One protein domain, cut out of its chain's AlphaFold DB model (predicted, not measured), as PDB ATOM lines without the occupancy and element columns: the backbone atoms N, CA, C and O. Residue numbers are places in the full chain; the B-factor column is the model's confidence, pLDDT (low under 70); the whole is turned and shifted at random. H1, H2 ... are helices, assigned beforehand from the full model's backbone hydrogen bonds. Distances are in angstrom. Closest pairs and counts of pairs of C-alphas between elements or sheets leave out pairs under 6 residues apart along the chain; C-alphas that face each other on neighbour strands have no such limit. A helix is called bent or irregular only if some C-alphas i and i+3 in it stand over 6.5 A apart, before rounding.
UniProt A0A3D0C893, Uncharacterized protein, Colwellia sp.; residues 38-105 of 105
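This is residues 38 to 105 of the 105 residues of an uncharacterized protein of Colwellia sp. (UniProt A0A3D0C893). This is a long helical hairpin: H1 runs one way, a short loop turns the chain round, and the much longer H2 folds back beside H1. The far part of H2, residues 92 to 104, sticks out past H1 as a free arm together with residue 105. The printed part has 68 residues with two named helices, H1 then H2, and no named strand; the class is all helix. It is extended, with a radius of gyration of the C-alphas of 17.5 A, and a rod spanning 59 by 16 by 14 A.

H1 holds residues 38 to 58, from C-alpha 38 at (-26.475, -27.525, -7.923), and is 30.4 A long from first to last C-alpha. It is neither bent nor irregular, but only just: C-alphas 47 and 50 are 6.1 A apart. H2 holds residues 67 to 104 and is 55.7 A long, ending at C-alpha 104 at (-8.778, -29.262, -31.455).

H1 and H2 form a helical hairpin and touch, the closest C-alphas being those of Gly 41 and Ser 84, 5.0 A apart. They run opposite ways at a shallow tilt of 26 degrees. In H2 every O i to N i+4 pair is within hydrogen-bond range; in H1, 16 of 17 are.

The two C-alphas farthest apart are those of Gly 60 and Thr 105, at 59.1 A. The printed part has no cut, and the link from H1 to H2, 8 residues, is short. Mean pLDDT of the printed part is 88.8; residue 105 is under 70.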
ATOM      1  N   GLY A  38     -25.564 -27.851  -9.022       89.12
ATOM      2  CA  GLY A  38     -26.475 -27.525  -7.923       89.12
ATOM      3  C   GLY A  38     -27.795 -28.288  -8.039       89.12
ATOM      4  O   GLY A  38     -28.209 -28.946  -7.089       89.12
ATOM      5  N   PHE A  39     -28.402 -28.278  -9.228       93.06
ATOM      6  CA  PHE A  39     -29.638 -29.006  -9.505       93.06
ATOM      7  C   PHE A  39     -29.487 -30.516  -9.279       93.06
ATOM      8  O   PHE A  39     -30.292 -31.120  -8.579       93.06
ATOM      9  N   VAL A  40     -28.423 -31.126  -9.810       91.31
ATOM     10  CA  VAL A  40     -28.153 -32.560  -9.639       91.31
ATOM     11  C   VAL A  40     -27.862 -32.906  -8.180       91.31
ATOM     12  O   VAL A  40     -28.332 -33.933  -7.706       91.31
ATOM     13  N   GLY A  41     -27.151 -32.050  -7.444       90.00
ATOM     14  CA  GLY A  41     -26.913 -32.249  -6.014       90.00
ATOM     15  C   GLY A  41     -28.211 -32.294  -5.204       90.00
ATOM     16  O   GLY A  41     -28.395 -33.200  -4.393       90.00
ATOM     17  N   VAL A  42     -29.138 -31.368  -5.471       91.75
ATOM     18  CA  VAL A  42     -30.468 -31.356  -4.839       91.75
ATOM     19  C   VAL A  42     -31.293 -32.569  -5.276       91.75
ATOM     20  O   VAL A  42     -31.902 -33.223  -4.435       91.75
ATOM     21  N   ALA A  43     -31.273 -32.917  -6.564       93.12
ATOM     22  CA  ALA A  43     -32.004 -34.068  -7.086       93.12
ATOM     23  C   ALA A  43     -31.528 -35.392  -6.466       93.12
ATOM     24  O   ALA A  43     -32.357 -36.210  -6.081       93.12
ATOM     25  N   VAL A  44     -30.213 -35.588  -6.315       92.31
ATOM     26  CA  VAL A  44     -29.633 -36.769  -5.651       92.31
ATOM     27  C   VAL A  44     -30.073 -36.842  -4.193       92.31
ATOM     28  O   VAL A  44     -30.483 -37.906  -3.739       92.31
ATOM     29  N   LEU A  45     -30.031 -35.721  -3.468       90.44
ATOM     30  CA  LEU A  45     -30.478 -35.681  -2.076       90.44
ATOM     31  C   LEU A  45     -31.965 -36.040  -1.960       90.44
ATOM     32  O   LEU A  45     -32.325 -36.882  -1.141       90.44
ATOM     33  N   LEU A  46     -32.820 -35.450  -2.802       92.38
ATOM     34  CA  LEU A  46     -34.258 -35.733  -2.822       92.38
ATOM     35  C   LEU A  46     -34.557 -37.194  -3.177       92.38
ATOM     36  O   LEU A  46     -35.392 -37.825  -2.531       92.38
ATOM     37  N   ALA A  47     -33.839 -37.745  -4.156       92.69
ATOM     38  CA  ALA A  47     -33.993 -39.125  -4.600       92.69
ATOM     39  C   ALA A  47     -33.643 -40.157  -3.520       92.69
ATOM     40  O   ALA A  47     -34.051 -41.306  -3.637       92.69
ATOM     41  N   ILE A  48     -32.901 -39.767  -2.481       92.25
ATOM     42  CA  ILE A  48     -32.535 -40.651  -1.373       92.25
ATOM     43  C   ILE A  48     -33.403 -40.348  -0.149       92.25
ATOM     44  O   ILE A  48     -33.980 -41.262   0.432       92.25
ATOM     45  N   ILE A  49     -33.563 -39.073   0.218       91.25
ATOM     46  CA  ILE A  49     -34.285 -38.686   1.436       91.25
ATOM     47  C   ILE A  49     -35.771 -39.055   1.384       91.25
ATOM     48  O   ILE A  49     -36.311 -39.519   2.385       91.25
ATOM     49  N   LEU A  50     -36.432 -38.895   0.230       91.56
ATOM     50  CA  LEU A  50     -37.854 -39.202   0.078       91.56
ATOM     51  C   LEU A  50     -38.139 -40.697   0.294       91.56
ATOM     52  O   LEU A  50     -38.913 -41.010   1.200       91.56
ATOM     53  N   PRO A  51     -37.505 -41.636  -0.439       92.88
ATOM     54  CA  PRO A  51     -37.738 -43.057  -0.205       92.88
ATOM     55  C   PRO A  51     -37.260 -43.516   1.176       92.88
ATOM     56  O   PRO A  51     -37.925 -44.351   1.784       92.88
ATOM     57  N   SER A  52     -36.170 -42.958   1.721       90.69
ATOM     58  CA  SER A  52     -35.742 -43.275   3.090       90.69
ATOM     59  C   SER A  52     -36.787 -42.873   4.133       90.69
ATOM     60  O   SER A  52     -37.088 -43.664   5.023       90.69
ATOM     61  N   ASN A  53     -37.389 -41.688   4.003       90.19
ATOM     62  CA  ASN A  53     -38.451 -41.250   4.909       90.19
ATOM     63  C   ASN A  53     -39.724 -42.091   4.760       90.19
ATOM     64  O   ASN A  53     -40.322 -42.460   5.769       90.19
ATOM     65  N   MET A  54     -40.122 -42.441   3.531       91.06
ATOM     66  CA  MET A  54     -41.271 -43.329   3.300       91.06
ATOM     67  C   MET A  54     -41.047 -44.713   3.920       91.06
ATOM     68  O   MET A  54     -41.947 -45.255   4.557       91.06
ATOM     69  N   LEU A  55     -39.834 -45.257   3.793       91.56
ATOM     70  CA  LEU A  55     -39.464 -46.542   4.380       91.56
ATOM     71  C   LEU A  55     -39.493 -46.494   5.913       91.56
ATOM     72  O   LEU A  55     -40.112 -47.356   6.532       91.56
ATOM     73  N   LEU A  56     -38.902 -45.468   6.530       90.56
ATOM     74  CA  LEU A  56     -38.939 -45.304   7.986       90.56
ATOM     75  C   LEU A  56     -40.368 -45.148   8.514       90.56
ATOM     76  O   LEU A  56     -40.736 -45.801   9.489       90.56
ATOM     77  N   SER A  57     -41.189 -44.347   7.832       89.94
ATOM     78  CA  SER A  57     -42.598 -44.174   8.182       89.94
ATOM     79  C   SER A  57     -43.377 -45.491   8.073       89.94
ATOM     80  O   SER A  57     -44.155 -45.804   8.970       89.94
ATOM     81  N   SER A  58     -43.112 -46.307   7.043       91.31
ATOM     82  CA  SER A  58     -43.734 -47.633   6.885       91.31
ATOM     83  C   SER A  58     -43.373 -48.621   8.005       91.31
ATOM     84  O   SER A  58     -44.142 -49.530   8.297       91.31
ATOM     85  N   MET A  59     -42.232 -48.414   8.667       90.56
ATOM     86  CA  MET A  59     -41.776 -49.198   9.821       90.56
ATOM     87  C   MET A  59     -42.280 -48.635  11.161       90.56
ATOM     88  O   MET A  59     -41.916 -49.149  12.215       90.56
ATOM     89  N   GLY A  60     -43.101 -47.579  11.136       89.62
ATOM     90  CA  GLY A  60     -43.651 -46.939  12.331       89.62
ATOM     91  C   GLY A  60     -42.700 -45.958  13.020       89.62
ATOM     92  O   GLY A  60     -42.991 -45.508  14.126       89.62
ATOM     93  N   PHE A  61     -41.576 -45.596  12.393       89.44
ATOM     94  CA  PHE A  61     -40.686 -44.577  12.945       89.44
ATOM     95  C   PHE A  61     -41.220 -43.175  12.653       89.44
ATOM     96  O   PHE A  61     -41.359 -42.771  11.496       89.44
ATOM     97  N   VAL A  62     -41.473 -42.418  13.721       83.06
ATOM     98  CA  VAL A  62     -41.861 -41.008  13.635       83.06
ATOM     99  C   VAL A  62     -40.630 -40.165  13.266       83.06
ATOM    100  O   VAL A  62     -39.558 -40.354  13.860       83.06
ATOM    101  N   PRO A  63     -40.744 -39.240  12.294       80.94
ATOM    102  CA  PRO A  63     -39.661 -38.330  11.951       80.94
ATOM    103  C   PRO A  63     -39.165 -37.555  13.171       80.94
ATOM    104  O   PRO A  63     -39.961 -37.077  13.970       80.94
ATOM    105  N   PHE A  64     -37.847 -37.397  13.286       80.81
ATOM    106  CA  PHE A  64     -37.163 -36.605  14.322       80.81
ATOM    107  C   PHE A  64     -37.264 -37.113  15.772       80.81
ATOM    108  O   PHE A  64     -36.489 -36.645  16.606       80.81
ATOM    109  N   GLU A  65     -38.117 -38.095  16.072       86.44
ATOM    110  CA  GLU A  65     -38.296 -38.611  17.441       86.44
ATOM    111  C   GLU A  65     -37.479 -39.871  17.753       86.44
ATOM    112  O   GLU A  65     -37.238 -40.193  18.914       86.44
ATOM    113  N   SER A  66     -37.012 -40.588  16.730       86.06
ATOM    114  CA  SER A  66     -36.259 -41.834  16.905       86.06
ATOM    115  C   SER A  66     -34.761 -41.647  16.664       86.06
ATOM    116  O   SER A  66     -34.345 -41.036  15.677       86.06
ATOM    117  N   ILE A  67     -33.927 -42.268  17.506       90.06
ATOM    118  CA  ILE A  67     -32.477 -42.393  17.265       90.06
ATOM    119  C   ILE A  67     -32.219 -43.049  15.902       90.06
ATOM    120  O   ILE A  67     -31.323 -42.628  15.176       90.06
ATOM    121  N   ILE A  68     -33.048 -44.024  15.514       89.25
ATOM    122  CA  ILE A  68     -32.944 -44.706  14.218       89.25
ATOM    123  C   ILE A  68     -33.153 -43.711  13.073       89.25
ATOM    124  O   ILE A  68     -32.381 -43.727  12.118       89.25
ATOM    125  N   TYR A  69     -34.116 -42.791  13.197       90.00
ATOM    126  CA  TYR A  69     -34.329 -41.737  12.204       90.00
ATOM    127  C   TYR A  69     -33.083 -40.855  12.046       90.00
ATOM    128  O   TYR A  69     -32.631 -40.622  10.925       90.00
ATOM    129  N   TRP A  70     -32.481 -40.414  13.154       90.94
ATOM    130  CA  TRP A  70     -31.260 -39.604  13.119       90.94
ATOM    131  C   TRP A  70     -30.067 -40.359  12.521       90.94
ATOM    132  O   TRP A  70     -29.342 -39.800  11.696       90.94
ATOM    133  N   CYS A  71     -29.888 -41.638  12.862       92.50
ATOM    134  CA  CYS A  71     -28.863 -42.486  12.254       92.50
ATOM    135  C   CYS A  71     -29.070 -42.622  10.739       92.50
ATOM    136  O   CYS A  71     -28.130 -42.416   9.969       92.50
ATOM    137  N   THR A  72     -30.294 -42.913  10.294       91.06
ATOM    138  CA  THR A  72     -30.619 -43.002   8.866       91.06
ATOM    139  C   THR A  72     -30.394 -41.669   8.164       91.06
ATOM    140  O   THR A  72     -29.803 -41.651   7.088       91.06
ATOM    141  N   PHE A  73     -30.784 -40.547   8.769       90.19
ATOM    142  CA  PHE A  73     -30.562 -39.218   8.203       90.19
ATOM    143  C   PHE A  73     -29.071 -38.939   7.958       90.19
ATOM    144  O   PHE A  73     -28.698 -38.505   6.867       90.19
ATOM    145  N   ILE A  74     -28.201 -39.258   8.921       93.31
ATOM    146  CA  ILE A  74     -26.743 -39.121   8.760       93.31
ATOM    147  C   ILE A  74     -26.249 -39.977   7.587       93.31
ATOM    148  O   ILE A  74     -25.507 -39.487   6.732       93.31
ATOM    149  N   VAL A  75     -26.689 -41.235   7.503       93.94
ATOM    150  CA  VAL A  75     -26.319 -42.144   6.406       93.94
ATOM    151  C   VAL A  75     -26.777 -41.591   5.053       93.94
ATOM    152  O   VAL A  75     -25.988 -41.551   4.108       93.94
ATOM    153  N   VAL A  76     -28.010 -41.091   4.963       92.81
ATOM    154  CA  VAL A  76     -28.562 -40.462   3.754       92.81
ATOM    155  C   VAL A  76     -27.718 -39.268   3.324       92.81
ATOM    156  O   VAL A  76     -27.369 -39.165   2.146       92.81
ATOM    157  N   VAL A  77     -27.335 -38.388   4.252       91.19
ATOM    158  CA  VAL A  77     -26.493 -37.220   3.951       91.19
ATOM    159  C   VAL A  77     -25.119 -37.647   3.427       91.19
ATOM    160  O   VAL A  77     -24.642 -37.094   2.431       91.19
ATOM    161  N   LEU A  78     -24.490 -38.657   4.038       93.75
ATOM    162  CA  LEU A  78     -23.185 -39.167   3.605       93.75
ATOM    163  C   LEU A  78     -23.244 -39.778   2.199       93.75
ATOM    164  O   LEU A  78     -22.427 -39.428   1.341       93.75
ATOM    165  N   ILE A  79     -24.231 -40.640   1.939       93.44
ATOM    166  CA  ILE A  79     -24.421 -41.287   0.632       93.44
ATOM    167  C   ILE A  79     -24.741 -40.239  -0.440       93.44
ATOM    168  O   ILE A  79     -24.116 -40.229  -1.503       93.44
ATOM    169  N   SER A  80     -25.651 -39.307  -0.146       90.56
ATOM    170  CA  SER A  80     -26.027 -38.226  -1.067       90.56
ATOM    171  C   SER A  80     -24.832 -37.339  -1.415       90.56
ATOM    172  O   SER A  80     -24.637 -36.983  -2.575       90.56
ATOM    173  N   SER A  81     -23.983 -37.021  -0.433       89.81
ATOM    174  CA  SER A  81     -22.755 -36.246  -0.642       89.81
ATOM    175  C   SER A  81     -21.754 -36.985  -1.535       89.81
ATOM    176  O   SER A  81     -21.185 -36.393  -2.457       89.81
ATOM    177  N   ALA A  82     -21.559 -38.288  -1.311       92.19
ATOM    178  CA  ALA A  82     -20.673 -39.107  -2.133       92.19
ATOM    179  C   ALA A  82     -21.156 -39.187  -3.591       92.19
ATOM    180  O   ALA A  82     -20.374 -38.941  -4.514       92.19
ATOM    181  N   LEU A  83     -22.447 -39.456  -3.801       91.00
ATOM    182  CA  LEU A  83     -23.055 -39.526  -5.131       91.00
ATOM    183  C   LEU A  83     -23.048 -38.171  -5.840       91.00
ATOM    184  O   LEU A  83     -22.677 -38.097  -7.012       91.00
ATOM    185  N   SER A  84     -23.372 -37.091  -5.126       89.56
ATOM    186  CA  SER A  84     -23.311 -35.729  -5.657       89.56
ATOM    187  C   SER A  84     -21.902 -35.409  -6.163       89.56
ATOM    188  O   SER A  84     -21.737 -35.038  -7.324       89.56
ATOM    189  N   LYS A  85     -20.851 -35.689  -5.375       89.94
ATOM    190  CA  LYS A  85     -19.452 -35.499  -5.808       89.94
ATOM    191  C   LYS A  85     -19.110 -36.283  -7.078       89.94
ATOM    192  O   LYS A  85     -18.398 -35.762  -7.937       89.94
ATOM    193  N   GLN A  86     -19.582 -37.523  -7.214       90.19
ATOM    194  CA  GLN A  86     -19.348 -38.321  -8.423       90.19
ATOM    195  C   GLN A  86     -20.071 -37.734  -9.641       90.19
ATOM    196  O   GLN A  86     -19.477 -37.607 -10.718       90.19
ATOM    197  N   ALA A  87     -21.329 -37.329  -9.472       89.25
ATOM    198  CA  ALA A  87     -22.118 -36.713 -10.528       89.25
ATOM    199  C   ALA A  87     -21.510 -35.375 -10.975       89.25
ATOM    200  O   ALA A  87     -21.323 -35.155 -12.173       89.25
ATOM    201  N   GLU A  88     -21.103 -34.523 -10.029       89.44
ATOM    202  CA  GLU A  88     -20.407 -33.266 -10.310       89.44
ATOM    203  C   GLU A  88     -19.143 -33.487 -11.146       89.44
ATOM    204  O   GLU A  88     -18.926 -32.797 -12.145       89.44
ATOM    205  N   GLN A  89     -18.320 -34.472 -10.773       88.88
ATOM    206  CA  GLN A  89     -17.110 -34.802 -11.521       88.88
ATOM    207  C   GLN A  89     -17.429 -35.243 -12.950       88.88
ATOM    208  O   GLN A  89     -16.749 -34.816 -13.884       88.88
ATOM    209  N   LYS A  90     -18.457 -36.076 -13.139       89.38
ATOM    210  CA  LYS A  90     -18.874 -36.551 -14.465       89.38
ATOM    211  C   LYS A  90     -19.383 -35.402 -15.338       89.38
ATOM    212  O   LYS A  90     -19.014 -35.317 -16.507       89.38
ATOM    213  N   ILE A  91     -20.161 -34.487 -14.761       90.00
ATOM    214  CA  ILE A  91     -20.674 -33.291 -15.439       90.00
ATOM    215  C   ILE A  91     -19.523 -32.389 -15.900       90.00
ATOM    216  O   ILE A  91     -19.465 -32.019 -17.075       90.00
ATOM    217  N   ILE A  92     -18.581 -32.074 -15.002       89.44
ATOM    218  CA  ILE A  92     -17.429 -31.224 -15.330       89.44
ATOM    219  C   ILE A  92     -16.573 -31.887 -16.409       89.44
ATOM    220  O   ILE A  92     -16.240 -31.230 -17.391       89.44
ATOM    221  N   LYS A  93     -16.261 -33.183 -16.277       88.38
ATOM    222  CA  LYS A  93     -15.469 -33.930 -17.269       88.38
ATOM    223  C   LYS A  93     -16.124 -33.930 -18.647       88.38
ATOM    224  O   LYS A  93     -15.456 -33.615 -19.625       88.38
ATOM    225  N   ASN A  94     -17.426 -34.208 -18.727       89.44
ATOM    226  CA  ASN A  94     -18.156 -34.185 -19.996       89.44
ATOM    227  C   ASN A  94     -18.110 -32.803 -20.652       89.44
ATOM    228  O   ASN A  94     -17.909 -32.697 -21.861       89.44
ATOM    229  N   LYS A  95     -18.285 -31.734 -19.866       88.25
ATOM    230  CA  LYS A  95     -18.231 -30.375 -20.403       88.25
ATOM    231  C   LYS A  95     -16.821 -29.989 -20.849       88.25
ATOM    232  O   LYS A  95     -16.661 -29.413 -21.918       88.25
ATOM    233  N   LEU A  96     -15.815 -30.360 -20.066       86.75
ATOM    234  CA  LEU A  96     -14.404 -30.137 -20.359       86.75
ATOM    235  C   LEU A  96     -13.977 -30.849 -21.653       86.75
ATOM    236  O   LEU A  96     -13.346 -30.233 -22.505       86.75
ATOM    237  N   THR A  97     -14.405 -32.100 -21.853       86.06
ATOM    238  CA  THR A  97     -14.203 -32.834 -23.112       86.06
ATOM    239  C   THR A  97     -14.835 -32.118 -24.302       86.06
ATOM    240  O   THR A  97     -14.172 -31.978 -25.321       86.06
ATOM    241  N   LYS A  98     -16.067 -31.608 -24.170       87.12
ATOM    242  CA  LYS A  98     -16.718 -30.842 -25.247       87.12
ATOM    243  C   LYS A  98     -15.958 -29.560 -25.599       87.12
ATOM    244  O   LYS A  98     -15.824 -29.257 -26.777       87.12
ATOM    245  N   ILE A  99     -15.457 -28.827 -24.599       85.94
ATOM    246  CA  ILE A  99     -14.673 -27.596 -24.814       85.94
ATOM    247  C   ILE A  99     -13.376 -27.904 -25.578       85.94
ATOM    248  O   ILE A  99     -13.053 -27.208 -26.532       85.94
ATOM    249  N   ILE A 100     -12.659 -28.960 -25.189       84.38
ATOM    250  CA  ILE A 100     -11.406 -29.361 -25.844       84.38
ATOM    251  C   ILE A 100     -11.674 -29.869 -27.264       84.38
ATOM    252  O   ILE A 100     -11.026 -29.420 -28.202       84.38
ATOM    253  N   GLN A 101     -12.658 -30.750 -27.459       83.00
ATOM    254  CA  GLN A 101     -12.992 -31.264 -28.792       83.00
ATOM    255  C   GLN A 101     -13.375 -30.147 -29.764       83.00
ATOM    256  O   GLN A 101     -12.922 -30.167 -30.898       83.00
ATOM    257  N   ALA A 102     -14.132 -29.145 -29.315       83.12
ATOM    258  CA  ALA A 102     -14.505 -28.006 -30.151       83.12
ATOM    259  C   ALA A 102     -13.318 -27.120 -30.576       83.12
ATOM    260  O   ALA A 102     -13.471 -26.323 -31.494       83.12
ATOM    261  N   LYS A 103     -12.168 -27.209 -29.895       75.62
ATOM    262  CA  LYS A 103     -10.993 -26.369 -30.162       75.62
ATOM    263  C   LYS A 103      -9.856 -27.096 -30.893       75.62
ATOM    264  O   LYS A 103      -9.023 -26.435 -31.500       75.62
ATOM    265  N   TYR A 104      -9.808 -28.426 -30.818       71.75
ATOM    266  CA  TYR A 104      -8.778 -29.262 -31.455       71.75
ATOM    267  C   TYR A 104      -9.335 -30.184 -32.561       71.75
ATOM    268  O   TYR A 104      -8.632 -31.098 -32.991       71.75
ATOM    269  N   THR A 105     -10.581 -29.959 -32.993       56.97
ATOM    270  CA  THR A 105     -11.157 -30.478 -34.250       56.97
ATOM    271  C   THR A 105     -11.239 -29.326 -35.236       56.97
ATOM    272  O   THR A 105     -10.927 -29.550 -36.422       56.97
TER     273      THR A 105